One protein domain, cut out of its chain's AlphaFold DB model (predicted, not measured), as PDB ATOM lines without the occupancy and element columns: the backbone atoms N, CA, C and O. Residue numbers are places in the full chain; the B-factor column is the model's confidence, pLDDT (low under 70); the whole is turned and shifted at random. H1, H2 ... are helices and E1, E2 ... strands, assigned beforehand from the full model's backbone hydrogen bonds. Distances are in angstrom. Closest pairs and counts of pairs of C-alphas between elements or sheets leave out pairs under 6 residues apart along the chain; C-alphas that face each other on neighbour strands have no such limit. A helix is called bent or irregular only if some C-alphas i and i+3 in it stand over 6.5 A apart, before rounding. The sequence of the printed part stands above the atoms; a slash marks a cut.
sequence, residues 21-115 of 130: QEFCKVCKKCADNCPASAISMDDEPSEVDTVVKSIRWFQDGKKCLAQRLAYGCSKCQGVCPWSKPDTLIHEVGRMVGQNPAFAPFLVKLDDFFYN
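This is residues 21 to 115 of the 130 residues of the protein "Reductive dehalogenase" of Dehalococcoides mccartyi (UniProt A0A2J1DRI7). Six mostly short helices and their loops are loosely joined: H6, the longest, packs with H1 and has H5 near it at one end, H3 is at the far end, and the short H2 and H4 meet in the middle. A tiny hairpin, E1 and E2, makes another corner, reached from H2 by the long loop of residues 33 to 46. The 95 printed residues run H1, H2, E1, E2, H3, H4, H5, H6, mostly helix, with one antiparallel sheet, E1 - E2. The whole is only just compact, close to loose, with a radius of gyration of the C-alphas of 14.6 A and spans of 37 by 31 by 20 A.

Begin at the hairpin of E1, residues 47 to 49, and E2, residues 54 to 56: N 47 and O 56 are 2.9 A apart, within hydrogen-bond range. H2, residues 29 to 32, and H4, residues 75 to 78, touch, with the closest C-alphas, of Cys 30 and Cys 76, 4.5 A apart. H1, residues 21 to 27, touches H6, residues 100 to 114, at a steep tilt of 43 degrees, the same way; the closest C-alphas, of Phe 23 and Ala 103, are 5.3 A apart. H5, residues 88 to 96, is close to H6 but not clearly touching, with the closest C-alphas, of Val 96 and Phe 102, 6.8 A apart. H3, residues 61 to 71, touches no helix. Every O i to N i+4 pair is within hydrogen-bond range in H3 and H5, against 2 of 3 in H1 and 9 of 11 in H6; H2 and H4 are too short for such a pair.

Find C-alpha 21 at (25.653, 47.026, 20.203), where H1 begins its 10.1 A. H3 covers 15.5 A from C-alpha 61 at (42.513, 35.154, 21.641), and H5 covers 12.2 A. H6 runs 20.8 A to C-alpha 114 at (36.497, 53.514, 2.741); it is irregular, with C-alphas 101 and 104 7.3 A apart.

Look to Val 51 and Phe 112 for the two C-alphas farthest apart, 40.4 A. The printed part has no cut, the link from H2 to E1 is long, and no printed residue is under 70 in pLDDT.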
ATOM      1  N   GLN A  21      25.994  48.444  20.223       94.25
ATOM      2  CA  GLN A  21      25.653  47.026  20.203       94.25
ATOM      3  C   GLN A  21      24.822  46.703  18.961       94.25
ATOM      4  O   GLN A  21      25.195  45.823  18.189       94.25
ATOM      5  N   GLU A  22      23.763  47.472  18.713       94.81
ATOM      6  CA  GLU A  22      22.902  47.296  17.543       94.81
ATOM      7  C   GLU A  22      23.638  47.596  16.231       94.81
ATOM      8  O   GLU A  22      23.461  46.900  15.232       94.81
ATOM      9  N   PHE A  23      24.549  48.574  16.235       95.81
ATOM     10  CA  PHE A  23      25.407  48.832  15.080       95.81
ATOM     11  C   PHE A  23      26.322  47.634  14.759       95.81
ATOM     12  O   PHE A  23      26.476  47.237  13.600       95.81
ATOM     13  N   CYS A  24      26.923  47.021  15.782       96.25
ATOM     14  CA  CYS A  24      27.800  45.857  15.642       96.25
ATOM     15  C   CYS A  24      27.060  44.589  15.188       96.25
ATOM     16  O   CYS A  24      27.674  43.738  14.533       96.25
ATOM     17  N   LYS A  25      25.754  44.470  15.466       95.56
ATOM     18  CA  LYS A  25      24.914  43.377  14.948       95.56
ATOM     19  C   LYS A  25      24.880  43.361  13.424       95.56
ATOM     20  O   LYS A  25      24.988  42.298  12.839       95.56
ATOM     21  N   VAL A  26      24.839  44.526  12.774       95.06
ATOM     22  CA  VAL A  26      24.721  44.612  11.305       95.06
ATOM     23  C   VAL A  26      26.045  44.843  10.570       95.06
ATOM     24  O   VAL A  26      26.174  44.482   9.405       95.06
ATOM     25  N   CYS A  27      27.039  45.468  11.209       96.62
ATOM     26  CA  CYS A  27      28.246  45.930  10.519       96.62
ATOM     27  C   CYS A  27      29.198  44.792  10.108       96.62
ATOM     28  O   CYS A  27      29.565  44.680   8.935       96.62
ATOM     29  N   LYS A  28      29.639  43.985  11.086       96.94
ATOM     30  CA  LYS A  28      30.603  42.864  10.964       96.94
ATOM     31  C   LYS A  28      31.937  43.154  10.251       96.94
ATOM     32  O   LYS A  28      32.766  42.259  10.107       96.94
ATOM     33  N   LYS A  29      32.223  44.407   9.886       97.81
ATOM     34  CA  LYS A  29      33.397  44.789   9.085       97.81
ATOM     35  C   LYS A  29      34.734  44.377   9.703       97.81
ATOM     36  O   LYS A  29      35.658  44.003   8.983       97.81
ATOM     37  N   CYS A  30      34.855  44.420  11.030       97.56
ATOM     38  CA  CYS A  30      36.063  43.984  11.732       97.56
ATOM     39  C   CYS A  30      36.304  42.471  11.617       97.56
ATOM     40  O   CYS A  30      37.456  42.060  11.475       97.56
ATOM     41  N   ALA A  31      35.240  41.669  11.656       97.69
ATOM     42  CA  ALA A  31      35.305  40.220  11.541       97.69
ATOM     43  C   ALA A  31      35.611  39.796  10.098       97.69
ATOM     44  O   ALA A  31      36.557  39.040   9.890       97.69
ATOM     45  N   ASP A  32      34.946  40.413   9.114       97.50
ATOM     46  CA  ASP A  32      35.227  40.241   7.678       97.50
ATOM     47  C   ASP A  32      36.694  40.509   7.313       97.50
ATOM     48  O   ASP A  32      37.272  39.871   6.438       97.50
ATOM     49  N   ASN A  33      37.307  41.486   7.982       97.44
ATOM     50  CA  ASN A  33      38.676  41.909   7.714       97.44
ATOM     51  C   ASN A  33      39.718  41.224   8.603       97.44
ATOM     52  O   ASN A  33      40.904  41.542   8.480       97.44
ATOM     53  N   CYS A  34      39.323  40.329   9.510       97.19
ATOM     54  CA  CYS A  34      40.255  39.663  10.409       97.19
ATOM     55  C   CYS A  34      41.058  38.592   9.647       97.19
ATOM     56  O   CYS A  34      40.496  37.555   9.303       97.19
ATOM     57  N   PRO A  35      42.381  38.753   9.443       95.62
ATOM     58  CA  PRO A  35      43.169  37.772   8.687       95.62
ATOM     59  C   PRO A  35      43.289  36.411   9.393       95.62
ATOM     60  O   PRO A  35      43.606  35.415   8.758       95.62
ATOM     61  N   ALA A  36      43.042  36.370  10.706       96.81
ATOM     62  CA  ALA A  36      43.085  35.151  11.510       96.81
ATOM     63  C   ALA A  36      41.696  34.536  11.757       96.81
ATOM     64  O   ALA A  36      41.599  33.553  12.489       96.81
ATOM     65  N   SER A  37      40.625  35.148  11.230       97.12
ATOM     66  CA  SER A  37      39.228  34.768  11.500       97.12
ATOM     67  C   SER A  37      38.966  34.535  12.993       97.12
ATOM     68  O   SER A  37      38.423  33.513  13.413       97.12
ATOM     69  N   ALA A  38      39.457  35.472  13.807       97.31
ATOM     70  CA  ALA A  38      39.486  35.377  15.263       97.31
ATOM     71  C   ALA A  38      38.329  36.118  15.948       97.31
ATOM     72  O   ALA A  38      38.284  36.135  17.173       97.31
ATOM     73  N   ILE A  39      37.448  36.774  15.192       97.06
ATOM     74  CA  ILE A  39      36.315  37.557  15.703       97.06
ATOM     75  C   ILE A  39      35.032  36.856  15.254       97.06
ATOM     76  O   ILE A  39      34.942  36.459  14.092       97.06
ATOM     77  N   SER A  40      34.069  36.694  16.164       96.06
ATOM     78  CA  SER A  40      32.777  36.083  15.844       96.06
ATOM     79  C   SER A  40      31.986  36.890  14.802       96.06
ATOM     80  O   SER A  40      32.044  38.121  14.765       96.06
ATOM     81  N   MET A  41      31.228  36.167  13.977       96.38
ATOM     82  CA  MET A  41      30.238  36.713  13.044       96.38
ATOM     83  C   MET A  41      28.817  36.688  13.625       96.38
ATOM     84  O   MET A  41      27.894  37.143  12.956       96.38
ATOM     85  N   ASP A  42      28.638  36.187  14.851       96.00
ATOM     86  CA  ASP A  42      27.332  36.085  15.504       96.00
ATOM     87  C   ASP A  42      26.706  37.466  15.702       96.00
ATOM     88  O   ASP A  42      27.394  38.446  16.016       96.00
ATOM     89  N   ASP A  43      25.385  37.543  15.562       94.88
ATOM     90  CA  ASP A  43      24.637  38.770  15.824       94.88
ATOM     91  C   ASP A  43      24.693  39.133  17.301       94.88
ATOM     92  O   ASP A  43      25.109  40.240  17.637       94.88
ATOM     93  N   GLU A  44      24.420  38.180  18.184       94.50
ATOM     94  CA  GLU A  44      24.419  38.414  19.623       94.50
ATOM     95  C   GLU A  44      25.741  38.003  20.295       94.50
ATOM     96  O   GLU A  44      26.418  37.074  19.842       94.50
ATOM     97  N   PRO A  45      26.115  38.664  21.406       91.06
ATOM     98  CA  PRO A  45      27.206  38.228  22.266       91.06
ATOM     99  C   PRO A  45      27.021  36.772  22.725       91.06
ATOM    100  O   PRO A  45      26.022  36.438  23.360       91.06
ATOM    101  N   SER A  46      27.994  35.910  22.430       86.38
ATOM    102  CA  SER A  46      27.942  34.475  22.741       86.38
ATOM    103  C   SER A  46      28.886  34.049  23.870       86.38
ATOM    104  O   SER A  46      28.752  32.949  24.407       86.38
ATOM    105  N   GLU A  47      29.826  34.906  24.277       85.00
ATOM    106  CA  GLU A  47      30.813  34.595  25.307       85.00
ATOM    107  C   GLU A  47      30.425  35.215  26.651       85.00
ATOM    108  O   GLU A  47      30.285  36.433  26.781       85.00
ATOM    109  N   VAL A  48      30.299  34.361  27.669       83.44
ATOM    110  CA  VAL A  48      30.071  34.766  29.058       83.44
ATOM    111  C   VAL A  48      31.372  34.600  29.828       83.44
ATOM    112  O   VAL A  48      31.815  33.484  30.097       83.44
ATOM    113  N   ASP A  49      31.980  35.718  30.205       79.94
ATOM    114  CA  ASP A  49      33.157  35.733  31.060       79.94
ATOM    115  C   ASP A  49      32.708  35.801  32.521       79.94
ATOM    116  O   ASP A  49      32.222  36.828  33.000       79.94
ATOM    117  N   THR A  50      32.841  34.686  33.236       82.44
ATOM    118  CA  THR A  50      32.403  34.565  34.632       82.44
ATOM    119  C   THR A  50      33.347  35.245  35.619       82.44
ATOM    120  O   THR A  50      32.919  35.581  36.724       82.44
ATOM    121  N   VAL A  51      34.606  35.484  35.230       80.19
ATOM    122  CA  VAL A  51      35.620  36.103  36.093       80.19
ATOM    123  C   VAL A  51      35.394  37.606  36.151       80.19
ATOM    124  O   VAL A  51      35.276  38.166  37.238       80.19
ATOM    125  N   VAL A  52      35.264  38.253  34.989       79.56
ATOM    126  CA  VAL A  52      34.960  39.695  34.920       79.56
ATOM    127  C   VAL A  52      33.459  39.995  34.867       79.56
ATOM    128  O   VAL A  52      33.074  41.158  34.801       79.56
ATOM    129  N   LYS A  53      32.605  38.961  34.913       82.12
ATOM    130  CA  LYS A  53      31.134  39.052  34.862       82.12
ATOM    131  C   LYS A  53      30.637  39.906  33.692       82.12
ATOM    132  O   LYS A  53      29.809  40.797  33.870       82.12
ATOM    133  N   SER A  54      31.151  39.635  32.495       86.31
ATOM    134  CA  SER A  54      30.772  40.355  31.274       86.31
ATOM    135  C   SER A  54      30.259  39.405  30.198       86.31
ATOM    136  O   SER A  54      30.617  38.228  30.168       86.31
ATOM    137  N   ILE A  55      29.411  39.933  29.317       90.69
ATOM    138  CA  ILE A  55      28.947  39.239  28.118       90.69
ATOM    139  C   ILE A  55      29.562  39.963  26.921       90.69
ATOM    140  O   ILE A  55      29.456  41.187  26.818       90.69
ATOM    141  N   ARG A  56      30.234  39.224  26.037       91.50
ATOM    142  CA  ARG A  56      30.918  39.770  24.859       91.50
ATOM    143  C   ARG A  56      30.713  38.890  23.630       91.50
ATOM    144  O   ARG A  56      30.347  37.723  23.735       91.50
ATOM    145  N   TRP A  57      30.953  39.453  22.450       94.25
ATOM    146  CA  TRP A  57      31.117  38.634  21.250       94.25
ATOM    147  C   TRP A  57      32.380  37.795  21.388       94.25
ATOM    148  O   TRP A  57      33.431  38.319  21.764       94.25
ATOM    149  N   PHE A  58      32.265  36.506  21.072       93.81
ATOM    150  CA  PHE A  58      33.389  35.590  21.169       93.81
ATOM    151  C   PHE A  58      34.564  36.043  20.292       93.81
ATOM    152  O   PHE A  58      34.399  36.429  19.128       93.81
ATOM    153  N   GLN A  59      35.769  35.963  20.857       93.75
ATOM    154  CA  GLN A  59      37.014  36.304  20.182       93.75
ATOM    155  C   GLN A  59      38.079  35.246  20.506       93.75
ATOM    156  O   GLN A  59      38.479  35.077  21.655       93.75
ATOM    157  N   ASP A  60      38.585  34.544  19.490       95.31
ATOM    158  CA  ASP A  60      39.653  33.555  19.663       95.31
ATOM    159  C   ASP A  60      40.995  34.261  19.918       95.31
ATOM    160  O   ASP A  60      41.742  34.635  19.000       95.31
ATOM    161  N   GLY A  61      41.296  34.481  21.197       94.50
ATOM    162  CA  GLY A  61      42.513  35.154  21.641       94.50
ATOM    163  C   GLY A  61      43.798  34.483  21.150       94.50
ATOM    164  O   GLY A  61      44.776  35.180  20.883       94.50
ATOM    165  N   LYS A  62      43.807  33.155  20.953       96.75
ATOM    166  CA  LYS A  62      44.997  32.417  20.498       96.75
ATOM    167  C   LYS A  62      45.288  32.698  19.028       96.75
ATOM    168  O   LYS A  62      46.426  33.014  18.689       96.75
ATOM    169  N   LYS A  63      44.263  32.655  18.168       97.31
ATOM    170  CA  LYS A  63      44.396  33.016  16.744       97.31
ATOM    171  C   LYS A  63      44.830  34.470  16.566       97.31
ATOM    172  O   LYS A  63      45.744  34.754  15.794       97.31
ATOM    173  N   CYS A  64      44.213  35.387  17.313       97.31
ATOM    174  CA  CYS A  64      44.590  36.800  17.282       97.31
ATOM    175  C   CYS A  64      46.041  37.010  17.738       97.31
ATOM    176  O   CYS A  64      46.805  37.702  17.063       97.31
ATOM    177  N   LEU A  65      46.450  36.374  18.840       97.31
ATOM    178  CA  LEU A  65      47.816  36.472  19.349       97.31
ATOM    179  C   LEU A  65      48.839  35.927  18.347       97.31
ATOM    180  O   LEU A  65      49.829  36.605  18.086       97.31
ATOM    181  N   ALA A  66      48.589  34.760  17.743       96.81
ATOM    182  CA  ALA A  66      49.477  34.180  16.735       96.81
ATOM    183  C   ALA A  66      49.711  35.142  15.555       96.81
ATOM    184  O   ALA A  66      50.853  35.415  15.191       96.81
ATOM    185  N   GLN A  67      48.640  35.745  15.028       95.19
ATOM    186  CA  GLN A  67      48.731  36.740  13.957       95.19
ATOM    187  C   GLN A  67      49.509  37.995  14.377       95.19
ATOM    188  O   GLN A  67      50.308  38.527  13.603       95.19
ATOM    189  N   ARG A  68      49.268  38.496  15.596       94.69
ATOM    190  CA  ARG A  68      49.951  39.689  16.118       94.69
ATOM    191  C   ARG A  68      51.440  39.446  16.323       94.69
ATOM    192  O   ARG A  68      52.219  40.328  15.985       94.69
ATOM    193  N   LEU A  69      51.825  38.282  16.843       95.44
ATOM    194  CA  LEU A  69      53.228  37.927  17.056       95.44
ATOM    195  C   LEU A  69      53.984  37.758  15.734       95.44
ATOM    196  O   LEU A  69      55.127  38.191  15.641       95.44
ATOM    197  N   ALA A  70      53.350  37.169  14.718       91.94
ATOM    198  CA  ALA A  70      53.999  36.916  13.435       91.94
ATOM    199  C   ALA A  70      54.172  38.183  12.577       91.94
ATOM    200  O   ALA A  70      55.222  38.369  11.969       91.94
ATOM    201  N   TYR A  71      53.161  39.061  12.524       88.06
ATOM    202  CA  TYR A  71      53.128  40.155  11.535       88.06
ATOM    203  C   TYR A  71      52.950  41.558  12.136       88.06
ATOM    204  O   TYR A  71      53.186  42.570  11.466       88.06
ATOM    205  N   GLY A  72      52.546  41.642  13.406       88.19
ATOM    206  CA  GLY A  72      51.889  42.827  13.951       88.19
ATOM    207  C   GLY A  72      50.486  42.973  13.352       88.19
ATOM    208  O   GLY A  72      50.293  42.883  12.142       88.19
ATOM    209  N   CYS A  73      49.463  43.166  14.187       92.50
ATOM    210  CA  CYS A  73      48.098  43.329  13.688       92.50
ATOM    211  C   CYS A  73      47.272  44.260  14.579       92.50
ATOM    212  O   CYS A  73      47.307  44.171  15.809       92.50
ATOM    213  N   SER A  74      46.519  45.131  13.913       92.88
ATOM    214  CA  SER A  74      45.493  46.022  14.466       92.88
ATOM    215  C   SER A  74      44.398  46.313  13.424       92.88
ATOM    216  O   SER A  74      43.682  47.308  13.523       92.88
ATOM    217  N   LYS A  75      44.238  45.443  12.409       94.38
ATOM    218  CA  LYS A  75      43.353  45.698  11.257       94.38
ATOM    219  C   LYS A  75      41.904  45.957  11.676       94.38
ATOM    220  O   LYS A  75      41.287  46.873  11.149       94.38
ATOM    221  N   CYS A  76      41.391  45.232  12.673       96.38
ATOM    222  CA  CYS A  76      40.045  45.445  13.215       96.38
ATOM    223  C   CYS A  76      39.813  46.876  13.732       96.38
ATOM    224  O   CYS A  76      38.728  47.416  13.537       96.38
ATOM    225  N   GLN A  77      40.826  47.505  14.338       95.25
ATOM    226  CA  GLN A  77      40.752  48.898  14.786       95.25
ATOM    227  C   GLN A  77      40.826  49.866  13.603       95.25
ATOM    228  O   GLN A  77      40.093  50.847  13.581       95.25
ATOM    229  N   GLY A  78      41.660  49.579  12.600       93.44
ATOM    230  CA  GLY A  78      41.819  50.442  11.422       93.44
ATOM    231  C   GLY A  78      40.595  50.482  10.500       93.44
ATOM    232  O   GLY A  78      40.311  51.514   9.900       93.44
ATOM    233  N   VAL A  79      39.844  49.380  10.398       96.44
ATOM    234  CA  VAL A  79      38.660  49.301   9.516       96.44
ATOM    235  C   VAL A  79      37.352  49.721  10.186       96.44
ATOM    236  O   VAL A  79      36.331  49.790   9.508       96.44
ATOM    237  N   CYS A  80      37.347  49.954  11.498       96.81
ATOM    238  CA  CYS A  80      36.126  50.251  12.239       96.81
ATOM    239  C   CYS A  80      35.503  51.590  11.781       96.81
ATOM    240  O   CYS A  80      36.200  52.603  11.756       96.81
ATOM    241  N   PRO A  81      34.189  51.654  11.491       95.56
ATOM    242  CA  PRO A  81      33.522  52.928  11.193       95.56
ATOM    243  C   PRO A  81      33.593  53.941  12.350       95.56
ATOM    244  O   PRO A  81      33.544  55.149  12.137       95.56
ATOM    245  N   TRP A  82      33.756  53.463  13.587       95.06
ATOM    246  CA  TRP A  82      33.852  54.309  14.781       95.06
ATOM    247  C   TRP A  82      35.262  54.840  15.062       95.06
ATOM    248  O   TRP A  82      35.410  55.713  15.910       95.06
ATOM    249  N   SER A  83      36.295  54.353  14.364       94.44
ATOM    250  CA  SER A  83      37.679  54.834  14.522       94.44
ATOM    251  C   SER A  83      38.083  55.889  13.488       94.44
ATOM    252  O   SER A  83      39.251  56.273  13.418       94.44
ATOM    253  N   LYS A  84      37.133  56.355  12.668       93.31
ATOM    254  CA  LYS A  84      37.386  57.365  11.636       93.31
ATOM    255  C   LYS A  84      37.768  58.722  12.246       93.31
ATOM    256  O   LYS A  84      37.354  59.010  13.372       93.31
ATOM    257  N   PRO A  85      38.524  59.559  11.504       93.12
ATOM    258  CA  PRO A  85      39.003  60.848  11.991       93.12
ATOM    259  C   PRO A  85      37.898  61.734  12.562       93.12
ATOM    260  O   PRO A  85      36.743  61.690  12.125       93.12
ATOM    261  N   ASP A  86      38.275  62.578  13.519       93.50
ATOM    262  CA  ASP A  86      37.338  63.478  14.175       93.50
ATOM    263  C   ASP A  86      37.054  64.715  13.316       93.50
ATOM    264  O   ASP A  86      37.678  65.766  13.427       93.50
ATOM    265  N   THR A  87      36.142  64.536  12.367       95.69
ATOM    266  CA  THR A  87      35.646  65.585  11.468       95.69
ATOM    267  C   THR A  87      34.147  65.749  11.668       95.69
ATOM    268  O   THR A  87      33.479  64.758  11.963       95.69
ATOM    269  N   LEU A  88      33.602  66.927  11.357       95.19
ATOM    270  CA  LEU A  88      32.163  67.214  11.463       95.19
ATOM    271  C   LEU A  88      31.273  66.149  10.796       95.19
ATOM    272  O   LEU A  88      30.250  65.759  11.346       95.19
ATOM    273  N   ILE A  89      31.678  65.630   9.631       94.06
ATOM    274  CA  ILE A  89      30.914  64.603   8.904       94.06
ATOM    275  C   ILE A  89      30.853  63.292   9.702       94.06
ATOM    276  O   ILE A  89      29.781  62.709   9.855       94.06
ATOM    277  N   HIS A  90      31.989  62.834  10.234       94.38
ATOM    278  CA  HIS A  90      32.048  61.620  11.052       94.38
ATOM    279  C   HIS A  90      31.392  61.808  12.418       94.38
ATOM    280  O   HIS A  90      30.808  60.865  12.936       94.38
ATOM    281  N   GLU A  91      31.438  63.008  12.989       94.38
ATOM    282  CA  GLU A  91      30.740  63.322  14.232       94.38
ATOM    283  C   GLU A  91      29.223  63.224  14.058       94.38
ATOM    284  O   GLU A  91      28.566  62.489  14.795       94.38
ATOM    285  N   VAL A  92      28.680  63.850  13.010       94.19
ATOM    286  CA  VAL A  92      27.265  63.708  12.641       94.19
ATOM    287  C   VAL A  92      26.930  62.249  12.327       94.19
ATOM    288  O   VAL A  92      25.909  61.742  12.785       94.19
ATOM    289  N   GLY A  93      27.802  61.537  11.608       93.75
ATOM    290  CA  GLY A  93      27.636  60.109  11.331       93.75
ATOM    291  C   GLY A  93      27.540  59.265  12.605       93.75
ATOM    292  O   GLY A  93      26.663  58.409  12.702       93.75
ATOM    293  N   ARG A  94      28.380  59.543  13.609       93.62
ATOM    294  CA  ARG A  94      28.334  58.892  14.925       93.62
ATOM    295  C   ARG A  94      27.055  59.226  15.682       93.62
ATOM    296  O   ARG A  94      26.493  58.320  16.279       93.62
ATOM    297  N   MET A  95      26.569  60.469  15.623       92.38
ATOM    298  CA  MET A  95      25.288  60.860  16.230       92.38
ATOM    299  C   MET A  95      24.102  60.133  15.580       92.38
ATOM    300  O   MET A  95      23.266  59.565  16.276       92.38
ATOM    301  N   VAL A  96      24.046  60.088  14.245       93.31
ATOM    302  CA  VAL A  96      22.992  59.366  13.506       93.31
ATOM    303  C   VAL A  96      23.082  57.858  13.756       93.31
ATOM    304  O   VAL A  96      22.058  57.191  13.907       93.31
ATOM    305  N   GLY A  97      24.303  57.326  13.850       91.12
ATOM    306  CA  GLY A  97      24.582  55.910  14.088       91.12
ATOM    307  C   GLY A  97      24.191  55.397  15.468       91.12
ATOM    308  O   GLY A  97      24.168  54.184  15.655       91.12
ATOM    309  N   GLN A  98      23.826  56.285  16.399       91.81
ATOM    310  CA  GLN A  98      23.251  55.881  17.685       91.81
ATOM    311  C   GLN A  98      21.855  55.277  17.533       91.81
ATOM    312  O   GLN A  98      21.409  54.521  18.393       91.81
ATOM    313  N   ASN A  99      21.155  55.597  16.440       93.69
ATOM    314  CA  ASN A  99      19.863  55.007  16.140       93.69
ATOM    315  C   ASN A  99      20.043  53.775  15.227       93.69
ATOM    316  O   ASN A  99      20.495  53.913  14.082       93.69
ATOM    317  N   PRO A 100      19.638  52.574  15.684       91.50
ATOM    318  CA  PRO A 100      19.858  51.321  14.962       91.50
ATOM    319  C   PRO A 100      19.201  51.281  13.579       91.50
ATOM    320  O   PRO A 100      19.699  50.598  12.684       91.50
ATOM    321  N   ALA A 101      18.135  52.057  13.357       93.44
ATOM    322  CA  ALA A 101      17.461  52.133  12.063       93.44
ATOM    323  C   ALA A 101      18.389  52.618  10.934       93.44
ATOM    324  O   ALA A 101      18.218  52.227   9.780       93.44
ATOM    325  N   PHE A 102      19.393  53.439  11.259       94.50
ATOM    326  CA  PHE A 102      20.342  53.966  10.278       94.50
ATOM    327  C   PHE A 102      21.615  53.124  10.151       94.50
ATOM    328  O   PHE A 102      22.391  53.352   9.220       94.50
ATOM    329  N   ALA A 103      21.834  52.130  11.017       92.31
ATOM    330  CA  ALA A 103      23.068  51.349  11.020       92.31
ATOM    331  C   ALA A 103      23.358  50.657   9.668       92.31
ATOM    332  O   ALA A 103      24.463  50.836   9.152       92.31
ATOM    333  N   PRO A 104      22.403  49.973   8.998       93.69
ATOM    334  CA  PRO A 104      22.671  49.348   7.697       93.69
ATOM    335  C   PRO A 104      23.035  50.359   6.603       93.69
ATOM    336  O   PRO A 104      23.840  50.067   5.718       93.69
ATOM    337  N   PHE A 105      22.437  51.553   6.653       95.19
ATOM    338  CA  PHE A 105      22.738  52.629   5.715       95.19
ATOM    339  C   PHE A 105      24.149  53.179   5.943       95.19
ATOM    340  O   PHE A 105      24.923  53.285   4.995       95.19
ATOM    341  N   LEU A 106      24.507  53.465   7.195       95.25
ATOM    342  CA  LEU A 106      25.824  53.991   7.546       95.25
ATOM    343  C   LEU A 106      26.947  52.993   7.260       95.25
ATOM    344  O   LEU A 106      28.015  53.404   6.818       95.25
ATOM    345  N   VAL A 107      26.705  51.691   7.433       95.38
ATOM    346  CA  VAL A 107      27.661  50.642   7.038       95.38
ATOM    347  C   VAL A 107      27.913  50.673   5.530       95.38
ATOM    348  O   VAL A 107      29.063  50.669   5.104       95.38
ATOM    349  N   LYS A 108      26.857  50.770   4.708       96.31
ATOM    350  CA  LYS A 108      27.005  50.892   3.247       96.31
ATOM    351  C   LYS A 108      27.735  52.171   2.845       96.31
ATOM    352  O   LYS A 108      28.521  52.151   1.903       96.31
ATOM    353  N   LEU A 109      27.471  53.271   3.547       95.81
ATOM    354  CA  LEU A 109      28.136  54.545   3.309       95.81
ATOM    355  C   LEU A 109      29.635  54.457   3.634       95.81
ATOM    356  O   LEU A 109      30.461  54.879   2.829       95.81
ATOM    357  N   ASP A 110      29.988  53.861   4.775       95.81
ATOM    358  CA  ASP A 110      31.380  53.607   5.154       95.81
ATOM    359  C   ASP A 110      32.082  52.702   4.133       95.81
ATOM    360  O   ASP A 110      33.193  53.003   3.705       95.81
ATOM    361  N   ASP A 111      31.426  51.636   3.675       96.12
ATOM    362  CA  ASP A 111      31.970  50.748   2.643       96.12
ATOM    363  C   ASP A 111      32.165  51.452   1.297       96.12
ATOM    364  O   ASP A 111      33.143  51.174   0.606       96.12
ATOM    365  N   PHE A 112      31.284  52.384   0.933       96.12
ATOM    366  CA  PHE A 112      31.417  53.170  -0.292       96.12
ATOM    367  C   PHE A 112      32.634  54.106  -0.251       96.12
ATOM    368  O   PHE A 112      33.390  54.166  -1.219       96.12
ATOM    369  N   PHE A 113      32.852  54.815   0.860       94.06
ATOM    370  CA  PHE A 113      33.952  55.782   0.969       94.06
ATOM    371  C   PHE A 113      35.296  55.157   1.345       94.06
ATOM    372  O   PHE A 113      36.339  55.641   0.909       94.06
ATOM    373  N   TYR A 114      35.287  54.102   2.161       93.00
ATOM    374  CA  TYR A 114      36.497  53.514   2.741       93.00
ATOM    375  C   TYR A 114      36.806  52.107   2.244       93.00
ATOM    376  O   TYR A 114      37.778  51.520   2.718       93.00
ATOM    377  N   ASN A 115      36.015  51.583   1.303       94.81
ATOM    378  CA  ASN A 115      36.032  50.191   0.861       94.81
ATOM    379  C   ASN A 115      35.659  49.219   2.002       94.81
ATOM    380  O   ASN A 115      36.007  49.414   3.170       94.81
TER     381      ASN A 115